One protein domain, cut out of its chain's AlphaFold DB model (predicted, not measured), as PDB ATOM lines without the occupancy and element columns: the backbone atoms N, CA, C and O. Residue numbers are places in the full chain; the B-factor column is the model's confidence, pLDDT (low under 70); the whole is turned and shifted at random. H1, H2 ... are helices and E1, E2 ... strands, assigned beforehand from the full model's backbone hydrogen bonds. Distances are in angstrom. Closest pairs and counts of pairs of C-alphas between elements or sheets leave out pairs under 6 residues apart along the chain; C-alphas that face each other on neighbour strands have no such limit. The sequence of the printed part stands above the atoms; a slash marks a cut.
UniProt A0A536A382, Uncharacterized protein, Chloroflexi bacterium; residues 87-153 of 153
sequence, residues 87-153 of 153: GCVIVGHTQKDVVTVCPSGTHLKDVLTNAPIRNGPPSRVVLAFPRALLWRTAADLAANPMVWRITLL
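AT A GLANCE: This is residues 87 to 153 of the 153 residues of an uncharacterized protein of Chloroflexi bacterium (UniProt A0A536A382). What shape do these coordinates draw? Two small three-stranded sheets stand partly face to face as a loose-edged sandwich, E1, E2 and E3 making one and E4, E5 and E6 the other, with E4 next to the first sheet; the short helix H1 lies beyond the sheets at one end of the length, and the turn around Thr 113 lies at the other. How is it made up and how large is it? The printed part has 67 residues with six named strands and one named helix, in the order E1 E2 E3 E4 E5 H1 E6, and its class is mostly strand. Both sheets are antiparallel, in the orders E1 E2 E3 and E4 E5 E6. The whole is compact, with a radius of gyration of the C-alphas of 11.7 A, yet elongated, spanning 39 by 25 by 14 A.

IN THESE COORDINATES: Where does the first sheet run? E1 is residues 89 to 93, 11.9 A long, from C-alpha 89 at (138.283, 123.099, 276.729); E2 is residues 97 to 102, 15.1 A, and E3 residues 105 to 110, 16.7 A. What follows? E4 is residues 125 to 129, 13.4 A, and E5 residues 132 to 136, 13.5 A. H1 is residues 138 to 143, 8.8 A, and E6, residues 149 to 152, 10.1 A, ends with C-alpha 152 at (146.697, 115.995, 295.206).

HOW THE PARTS SIT: How is the first sheet joined? E1, E2 and E3 form a meander, each strand the antiparallel neighbour of the one before, and E1 and E2 are a hairpin, as are E2 and E3. N 91 and O 99 are 2.9 A apart, and N 100 and O 107 3.0 A, within hydrogen-bond range. How is the second? E4 and E5 are a hairpin with N 127 and O 134 at 2.8 A, and E6 is the antiparallel neighbour of E5, with N 133 and O 151 at 2.8 A. How do the sheets meet? In the sandwich, two sheets face to face, the facing parts are 9.9 A centre to centre and their best planes 26 degrees apart. The closest C-alphas of E1 and E4 are those of Gly 92 and Ala 128, 5.4 A apart, while E1 and E5 are apart. Where is H1? It is on neither sheet, and every O i to N i+4 pair in it is within hydrogen-bond range.

THE WHOLE: How far does it reach? The two C-alphas farthest apart, those of Thr 113 and Ala 143, are 38.6 A apart. Which link is long? The link E3 to E4 is long, with 14 residues, and its residues 118 to 119 pair antiparallel with residues 107 to 108 of E3. Is it unbroken and sure? The printed part has no cut, its mean pLDDT is 91.4, and no printed residue is under 70.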
ATOM      1  N   GLY A  87     142.101 124.211 270.663       91.00
ATOM      2  CA  GLY A  87     141.652 122.815 270.690       91.00
ATOM      3  C   GLY A  87     141.437 122.228 272.089       91.00
ATOM      4  O   GLY A  87     141.047 121.065 272.196       91.00
ATOM      5  N   CYS A  88     141.647 123.010 273.147       93.38
ATOM      6  CA  CYS A  88     141.377 122.615 274.522       93.38
ATOM      7  C   CYS A  88     140.072 123.228 275.036       93.38
ATOM      8  O   CYS A  88     139.588 124.239 274.529       93.38
ATOM      9  N   VAL A  89     139.505 122.620 276.074       92.81
ATOM     10  CA  VAL A  89     138.283 123.099 276.729       92.81
ATOM     11  C   VAL A  89     138.515 123.255 278.223       92.81
ATOM     12  O   VAL A  89     139.141 122.396 278.839       92.81
ATOM     13  N   ILE A  90     138.024 124.343 278.814       93.56
ATOM     14  CA  ILE A  90     138.013 124.513 280.272       93.56
ATOM     15  C   ILE A  90     136.962 123.563 280.852       93.56
ATOM     16  O   ILE A  90     135.814 123.575 280.410       93.56
ATOM     17  N   VAL A  91     137.354 122.754 281.836       91.44
ATOM     18  CA  VAL A  91     136.479 121.744 282.465       91.44
ATOM     19  C   VAL A  91     136.286 121.955 283.964       91.44
ATOM     20  O   VAL A  91     135.425 121.321 284.565       91.44
ATOM     21  N   GLY A  92     137.072 122.838 284.576       90.88
ATOM     22  CA  GLY A  92     136.965 123.157 285.992       90.88
ATOM     23  C   GLY A  92     138.133 124.002 286.478       90.88
ATOM     24  O   GLY A  92     138.923 124.520 285.684       90.88
ATOM     25  N   HIS A  93     138.246 124.116 287.796       93.81
ATOM     26  CA  HIS A  93     139.311 124.852 288.457       93.81
ATOM     27  C   HIS A  93     139.716 124.193 289.777       93.81
ATOM     28  O   HIS A  93     138.966 123.419 290.371       93.81
ATOM     29  N   THR A  94     140.925 124.512 290.216       93.19
ATOM     30  CA  THR A  94     141.430 124.255 291.568       93.19
ATOM     31  C   THR A  94     141.495 125.597 292.305       93.19
ATOM     32  O   THR A  94     141.087 126.625 291.764       93.19
ATOM     33  N   GLN A  95     142.057 125.640 293.516       91.56
ATOM     34  CA  GLN A  95     142.300 126.913 294.209       91.56
ATOM     35  C   GLN A  95     143.255 127.848 293.465       91.56
ATOM     36  O   GLN A  95     143.298 129.030 293.777       91.56
ATOM     37  N   LYS A  96     144.045 127.359 292.506       92.25
ATOM     38  CA  LYS A  96     145.016 128.204 291.797       92.25
ATOM     39  C   LYS A  96     145.094 127.953 290.303       92.25
ATOM     40  O   LYS A  96     145.624 128.800 289.596       92.25
ATOM     41  N   ASP A  97     144.604 126.819 289.817       94.94
ATOM     42  CA  ASP A  97     144.723 126.431 288.419       94.94
ATOM     43  C   ASP A  97     143.368 126.482 287.712       94.94
ATOM     44  O   ASP A  97     142.370 125.967 288.215       94.94
ATOM     45  N   VAL A  98     143.356 126.998 286.486       95.25
ATOM     46  CA  VAL A  98     142.337 126.623 285.501       95.25
ATOM     47  C   VAL A  98     142.708 125.254 284.947       95.25
ATOM     48  O   VAL A  98     143.857 125.027 284.555       95.25
ATOM     49  N   VAL A  99     141.733 124.348 284.912       95.56
ATOM     50  CA  VAL A  99     141.906 122.989 284.398       95.56
ATOM     51  C   VAL A  99     141.304 122.909 283.007       95.56
ATOM     52  O   VAL A  99     140.100 123.123 282.819       95.56
ATOM     53  N   THR A 100     142.138 122.574 282.028       95.56
ATOM     54  CA  THR A 100     141.712 122.353 280.648       95.56
ATOM     55  C   THR A 100     141.950 120.912 280.223       95.56
ATOM     56  O   THR A 100     142.869 120.240 280.688       95.56
ATOM     57  N   VAL A 101     141.105 120.417 279.324       94.12
ATOM     58  CA  VAL A 101     141.296 119.135 278.644       94.12
ATOM     59  C   VAL A 101     141.586 119.398 277.177       94.12
ATOM     60  O   VAL A 101     140.802 120.038 276.477       94.12
ATOM     61  N   CYS A 102     142.703 118.855 276.719       92.81
ATOM     62  CA  CYS A 102     143.222 118.928 275.365       92.81
ATOM     63  C   CYS A 102     143.237 117.528 274.725       92.81
ATOM     64  O   CYS A 102     143.100 116.516 275.425       92.81
ATOM     65  N   PRO A 103     143.452 117.413 273.401       90.12
ATOM     66  CA  PRO A 103     143.732 116.126 272.765       90.12
ATOM     67  C   PRO A 103     144.953 115.410 273.369       90.12
ATOM     68  O   PRO A 103     144.949 114.186 273.458       90.12
ATOM     69  N   SER A 104     145.955 116.172 273.826       88.81
ATOM     70  CA  SER A 104     147.183 115.692 274.478       88.81
ATOM     71  C   SER A 104     147.008 115.243 275.934       88.81
ATOM     72  O   SER A 104     147.893 114.570 276.457       88.81
ATOM     73  N   GLY A 105     145.899 115.589 276.598       92.31
ATOM     74  CA  GLY A 105     145.664 115.285 278.015       92.31
ATOM     75  C   GLY A 105     145.097 116.467 278.801       92.31
ATOM     76  O   GLY A 105     144.588 117.423 278.218       92.31
ATOM     77  N   THR A 106     145.160 116.395 280.131       95.56
ATOM     78  CA  THR A 106     144.761 117.502 281.014       95.56
ATOM     79  C   THR A 106     145.914 118.485 281.153       95.56
ATOM     80  O   THR A 106     147.040 118.070 281.418       95.56
ATOM     81  N   HIS A 107     145.641 119.778 281.032       96.25
ATOM     82  CA  HIS A 107     146.597 120.855 281.261       96.25
ATOM     83  C   HIS A 107     146.118 121.735 282.425       96.25
ATOM     84  O   HIS A 107     144.921 121.851 282.699       96.25
ATOM     85  N   LEU A 108     147.071 122.330 283.142       96.06
ATOM     86  CA  LEU A 108     146.824 123.161 284.316       96.06
ATOM     87  C   LEU A 108     147.522 124.508 284.116       96.06
ATOM     88  O   LEU A 108     148.703 124.553 283.762       96.06
ATOM     89  N   LYS A 109     146.798 125.603 284.346       95.31
ATOM     90  CA  LYS A 109     147.319 126.969 284.245       95.31
ATOM     91  C   LYS A 109     147.135 127.685 285.570       95.31
ATOM     92  O   LYS A 109     146.008 128.007 285.932       95.31
ATOM     93  N   ASP A 110     148.239 127.971 286.254       94.00
ATOM     94  CA  ASP A 110     148.220 128.730 287.503       94.00
ATOM     95  C   ASP A 110     147.811 130.187 287.229       94.00
ATOM     96  O   ASP A 110     148.528 130.942 286.561       94.00
ATOM     97  N   VAL A 111     146.634 130.584 287.716       91.38
ATOM     98  CA  VAL A 111     146.071 131.915 287.473       91.38
ATOM     99  C   VAL A 111     146.581 132.970 288.444       91.38
ATOM    100  O   VAL A 111     146.528 134.161 288.126       91.38
ATOM    101  N   LEU A 112     147.107 132.562 289.596       86.81
ATOM    102  CA  LEU A 112     147.646 133.485 290.590       86.81
ATOM    103  C   LEU A 112     148.966 134.082 290.104       86.81
ATOM    104  O   LEU A 112     149.189 135.286 290.189       86.81
ATOM    105  N   THR A 113     149.818 133.233 289.536       87.75
ATOM    106  CA  THR A 113     151.171 133.596 289.091       87.75
ATOM    107  C   THR A 113     151.275 133.830 287.587       87.75
ATOM    108  O   THR A 113     152.297 134.318 287.111       87.75
ATOM    109  N   ASN A 114     150.233 133.473 286.826       86.31
ATOM    110  CA  ASN A 114     150.261 133.431 285.363       86.31
ATOM    111  C   ASN A 114     151.429 132.580 284.814       86.31
ATOM    112  O   ASN A 114     151.920 132.821 283.709       86.31
ATOM    113  N   ALA A 115     151.874 131.573 285.572       89.19
ATOM    114  CA  ALA A 115     152.982 130.705 285.191       89.19
ATOM    115  C   ALA A 115     152.697 129.945 283.881       89.19
ATOM    116  O   ALA A 115     151.536 129.824 283.477       89.19
ATOM    117  N   PRO A 116     153.724 129.424 283.187       92.38
ATOM    118  CA  PRO A 116     153.522 128.578 282.015       92.38
ATOM    119  C   PRO A 116     152.562 127.414 282.286       92.38
ATOM    120  O   PRO A 116     152.458 126.917 283.409       92.38
ATOM    121  N   ILE A 117     151.865 126.982 281.236       94.88
ATOM    122  CA  ILE A 117     150.966 125.830 281.309       94.88
ATOM    123  C   ILE A 117     151.789 124.582 281.603       94.88
ATOM    124  O   ILE A 117     152.864 124.371 281.039       94.88
ATOM    125  N   ARG A 118     151.272 123.759 282.510       94.69
ATOM    126  CA  ARG A 118     151.912 122.533 282.974       94.69
ATOM    127  C   ARG A 118     151.006 121.342 282.692       94.69
ATOM    128  O   ARG A 118     149.782 121.438 282.778       94.69
ATOM    129  N   ASN A 119     151.624 120.208 282.380       94.44
ATOM    130  CA  ASN A 119     150.893 118.965 282.171       94.44
ATOM    131  C   ASN A 119     150.241 118.521 283.486       94.44
ATOM    132  O   ASN A 119     150.882 118.489 284.539       94.44
ATOM    133  N   GLY A 120     148.958 118.196 283.410       92.12
ATOM    134  CA  GLY A 120     148.221 117.486 284.440       92.12
ATOM    135  C   GLY A 120     148.227 115.979 284.175       92.12
ATOM    136  O   GLY A 120     149.095 115.459 283.468       92.12
ATOM    137  N   PRO A 121     147.253 115.249 284.735       92.00
ATOM    138  CA  PRO A 121     147.092 113.834 284.447       92.00
ATOM    139  C   PRO A 121     146.920 113.547 282.944       92.00
ATOM    140  O   PRO A 121     146.306 114.343 282.228       92.00
ATOM    141  N   PRO A 122     147.350 112.368 282.451       89.56
ATOM    142  CA  PRO A 122     147.257 111.986 281.033       89.56
ATOM    143  C   PRO A 122     145.818 111.657 280.583       89.56
ATOM    144  O   PRO A 122     145.595 110.911 279.634       89.56
ATOM    145  N   SER A 123     144.816 112.154 281.303       88.88
ATOM    146  CA  SER A 123     143.407 111.862 281.098       88.88
ATOM    147  C   SER A 123     142.686 113.016 280.416       88.88
ATOM    148  O   SER A 123     143.089 114.172 280.522       88.88
ATOM    149  N   ARG A 124     141.583 112.686 279.742       85.00
ATOM    150  CA  ARG A 124     140.601 113.642 279.216       85.00
ATOM    151  C   ARG A 124     139.296 113.659 280.022       85.00
ATOM    152  O   ARG A 124     138.359 114.360 279.664       85.00
ATOM    153  N   VAL A 125     139.229 112.871 281.092       88.88
ATOM    154  CA  VAL A 125     138.104 112.778 282.024       88.88
ATOM    155  C   VAL A 125     138.637 113.132 283.402       88.88
ATOM    156  O   VAL A 125     139.211 112.284 284.087       88.88
ATOM    157  N   VAL A 126     138.460 114.393 283.780       92.81
ATOM    158  CA  VAL A 126     138.936 114.955 285.042       92.81
ATOM    159  C   VAL A 126     137.823 115.755 285.709       92.81
ATOM    160  O   VAL A 126     137.061 116.453 285.044       92.81
ATOM    161  N   LEU A 127     137.736 115.638 287.027       93.00
ATOM    162  CA  LEU A 127     136.964 116.500 287.904       93.00
ATOM    163  C   LEU A 127     137.961 117.277 288.758       93.00
ATOM    164  O   LEU A 127     138.857 116.685 289.370       93.00
ATOM    165  N   ALA A 128     137.815 118.595 288.764       93.12
ATOM    166  CA  ALA A 128     138.676 119.481 289.522       93.12
ATOM    167  C   ALA A 128     138.025 119.824 290.865       93.12
ATOM    168  O   ALA A 128     136.843 120.153 290.925       93.12
ATOM    169  N   PHE A 129     138.814 119.722 291.926       91.31
ATOM    170  CA  PHE A 129     138.467 120.132 293.278       91.31
ATOM    171  C   PHE A 129     139.478 121.180 293.742       91.31
ATOM    172  O   PHE A 129     140.592 121.227 293.205       91.31
ATOM    173  N   PRO A 130     139.157 121.961 294.790       89.75
ATOM    174  CA  PRO A 130     140.045 122.992 295.323       89.75
ATOM    175  C   PRO A 130     141.512 122.549 295.473       89.75
ATOM    176  O   PRO A 130     142.420 123.298 295.124       89.75
ATOM    177  N   ARG A 131     141.751 121.309 295.923       91.19
ATOM    178  CA  ARG A 131     143.093 120.781 296.235       91.19
ATOM    179  C   ARG A 131     143.394 119.411 295.620       91.19
ATOM    180  O   ARG A 131     144.308 118.713 296.057       91.19
ATOM    181  N   ALA A 132     142.595 118.979 294.647       94.19
ATOM    182  CA  ALA A 132     142.757 117.662 294.047       94.19
ATOM    183  C   ALA A 132     142.174 117.592 292.637       94.19
ATOM    184  O   ALA A 132     141.278 118.345 292.268       94.19
ATOM    185  N   LEU A 133     142.646 116.613 291.875       96.19
ATOM    186  CA  LEU A 133     142.054 116.186 290.616       96.19
ATOM    187  C   LEU A 133     141.635 114.726 290.752       96.19
ATOM    188  O   LEU A 133     142.461 113.881 291.100       96.19
ATOM    189  N   LEU A 134     140.379 114.426 290.431       95.88
ATOM    190  CA  LEU A 134     139.908 113.057 290.227       95.88
ATOM    191  C   LEU A 134     139.864 112.777 288.732       95.88
ATOM    192  O   LEU A 134     139.258 113.539 287.986       95.88
ATOM    193  N   TRP A 135     140.490 111.701 288.271       94.75
ATOM    194  CA  TRP A 135     140.633 111.446 286.839       94.75
ATOM    195  C   TRP A 135     140.671 109.961 286.487       94.75
ATOM    196  O   TRP A 135     140.842 109.104 287.354       94.75
ATOM    197  N   ARG A 136     140.494 109.649 285.196       91.44
ATOM    198  CA  ARG A 136     140.463 108.264 284.683       91.44
ATOM    199  C   ARG A 136     141.201 108.113 283.362       91.44
ATOM    200  O   ARG A 136     140.974 108.893 282.442       91.44
ATOM    201  N   THR A 137     142.062 107.115 283.223       89.62
ATOM    202  CA  THR A 137     142.633 106.764 281.911       89.62
ATOM    203  C   THR A 137     141.591 106.085 281.016       89.62
ATOM    204  O   THR A 137     140.553 105.620 281.489       89.62
ATOM    205  N   ALA A 138     141.886 105.968 279.718       87.12
ATOM    206  CA  ALA A 138     141.082 105.145 278.809       87.12
ATOM    207  C   ALA A 138     141.032 103.670 279.255       87.12
ATOM    208  O   ALA A 138     139.993 103.027 279.138       87.12
ATOM    209  N   ALA A 139     142.131 103.155 279.820       88.75
ATOM    210  CA  ALA A 139     142.188 101.801 280.361       88.75
ATOM    211  C   ALA A 139     141.295 101.636 281.602       88.75
ATOM    212  O   ALA A 139     140.579 100.643 281.694       88.75
ATOM    213  N   ASP A 140     141.280 102.618 282.515       89.38
ATOM    214  CA  ASP A 140     140.403 102.578 283.695       89.38
ATOM    215  C   ASP A 140     138.926 102.545 283.261       89.38
ATOM    216  O   ASP A 140     138.157 101.721 283.750       89.38
ATOM    217  N   LEU A 141     138.543 103.367 282.273       86.31
ATOM    218  CA  LEU A 141     137.182 103.384 281.721       86.31
ATOM    219  C   LEU A 141     136.774 102.052 281.070       86.31
ATOM    220  O   LEU A 141     135.614 101.663 281.185       86.31
ATOM    221  N   ALA A 142     137.704 101.374 280.391       88.06
ATOM    222  CA  ALA A 142     137.438 100.105 279.713       88.06
ATOM    223  C   ALA A 142     137.372  98.909 280.676       88.06
ATOM    224  O   ALA A 142     136.570  98.003 280.467       88.06
ATOM    225  N   ALA A 143     138.213  98.892 281.716       88.44
ATOM    226  CA  ALA A 143     138.312  97.766 282.642       88.44
ATOM    227  C   ALA A 143     137.281  97.833 283.779       88.44
ATOM    228  O   ALA A 143     136.655  96.826 284.103       88.44
ATOM    229  N   ASN A 144     137.112  99.004 284.404       85.06
ATOM    230  CA  ASN A 144     136.121  99.213 285.457       85.06
ATOM    231  C   ASN A 144     135.768 100.709 285.588       85.06
ATOM    232  O   ASN A 144     136.555 101.477 286.152       85.06
ATOM    233  N   PRO A 145     134.556 101.133 285.182       76.81
ATOM    234  CA  PRO A 145     134.179 102.547 285.149       76.81
ATOM    235  C   PRO A 145     134.130 103.220 286.532       76.81
ATOM    236  O   PRO A 145     134.081 104.452 286.599       76.81
ATOM    237  N   MET A 146     134.157 102.437 287.618       86.06
ATOM    238  CA  MET A 146     134.133 102.922 289.001       86.06
ATOM    239  C   MET A 146     135.515 103.297 289.549       86.06
ATOM    240  O   MET A 146     135.592 103.916 290.610       86.06
ATOM    241  N   VAL A 147     136.607 102.942 288.867       87.06
ATOM    242  CA  VAL A 147     137.958 103.290 289.325       87.06
ATOM    243  C   VAL A 147     138.250 104.747 288.990       87.06
ATOM    244  O   VAL A 147     138.215 105.144 287.827       87.06
ATOM    245  N   TRP A 148     138.581 105.532 290.013       92.44
ATOM    246  CA  TRP A 148     139.067 106.902 289.886       92.44
ATOM    247  C   TRP A 148     140.459 107.017 290.491       92.44
ATOM    248  O   TRP A 148     140.732 106.491 291.569       92.44
ATOM    249  N   ARG A 149     141.340 107.726 289.792       93.69
ATOM    250  CA  ARG A 149     142.663 108.100 290.286       93.69
ATOM    251  C   ARG A 149     142.588 109.491 290.888       93.69
ATOM    252  O   ARG A 149     141.810 110.323 290.424       93.69
ATOM    253  N   ILE A 150     143.420 109.743 291.891       94.44
ATOM    254  CA  ILE A 150     143.516 111.042 292.549       94.44
ATOM    255  C   ILE A 150     144.926 111.609 292.408       94.44
ATOM    256  O   ILE A 150     145.918 110.904 292.586       94.44
ATOM    257  N   THR A 151     145.007 112.898 292.095       94.25
ATOM    258  CA  THR A 151     146.233 113.693 292.191       94.25
ATOM    259  C   THR A 151     145.973 114.832 293.162       94.25
ATOM    260  O   THR A 151     145.078 115.638 292.924       94.25
ATOM    261  N   LEU A 152     146.732 114.883 294.254       92.19
ATOM    262  CA  LEU A 152     146.697 115.995 295.206       92.19
ATOM    263  C   LEU A 152     147.558 117.149 294.676       92.19
ATOM    264  O   LEU A 152     148.570 116.895 294.016       92.19
ATOM    265  N   LEU A 153     147.132 118.387 294.935       86.56
ATOM    266  CA  LEU A 153     147.752 119.619 294.432       86.56
ATOM    267  C   LEU A 153     148.207 120.554 295.556       86.56
ATOM    268  O   LEU A 153     147.561 120.554 296.631       86.56
TER     269      LEU A 153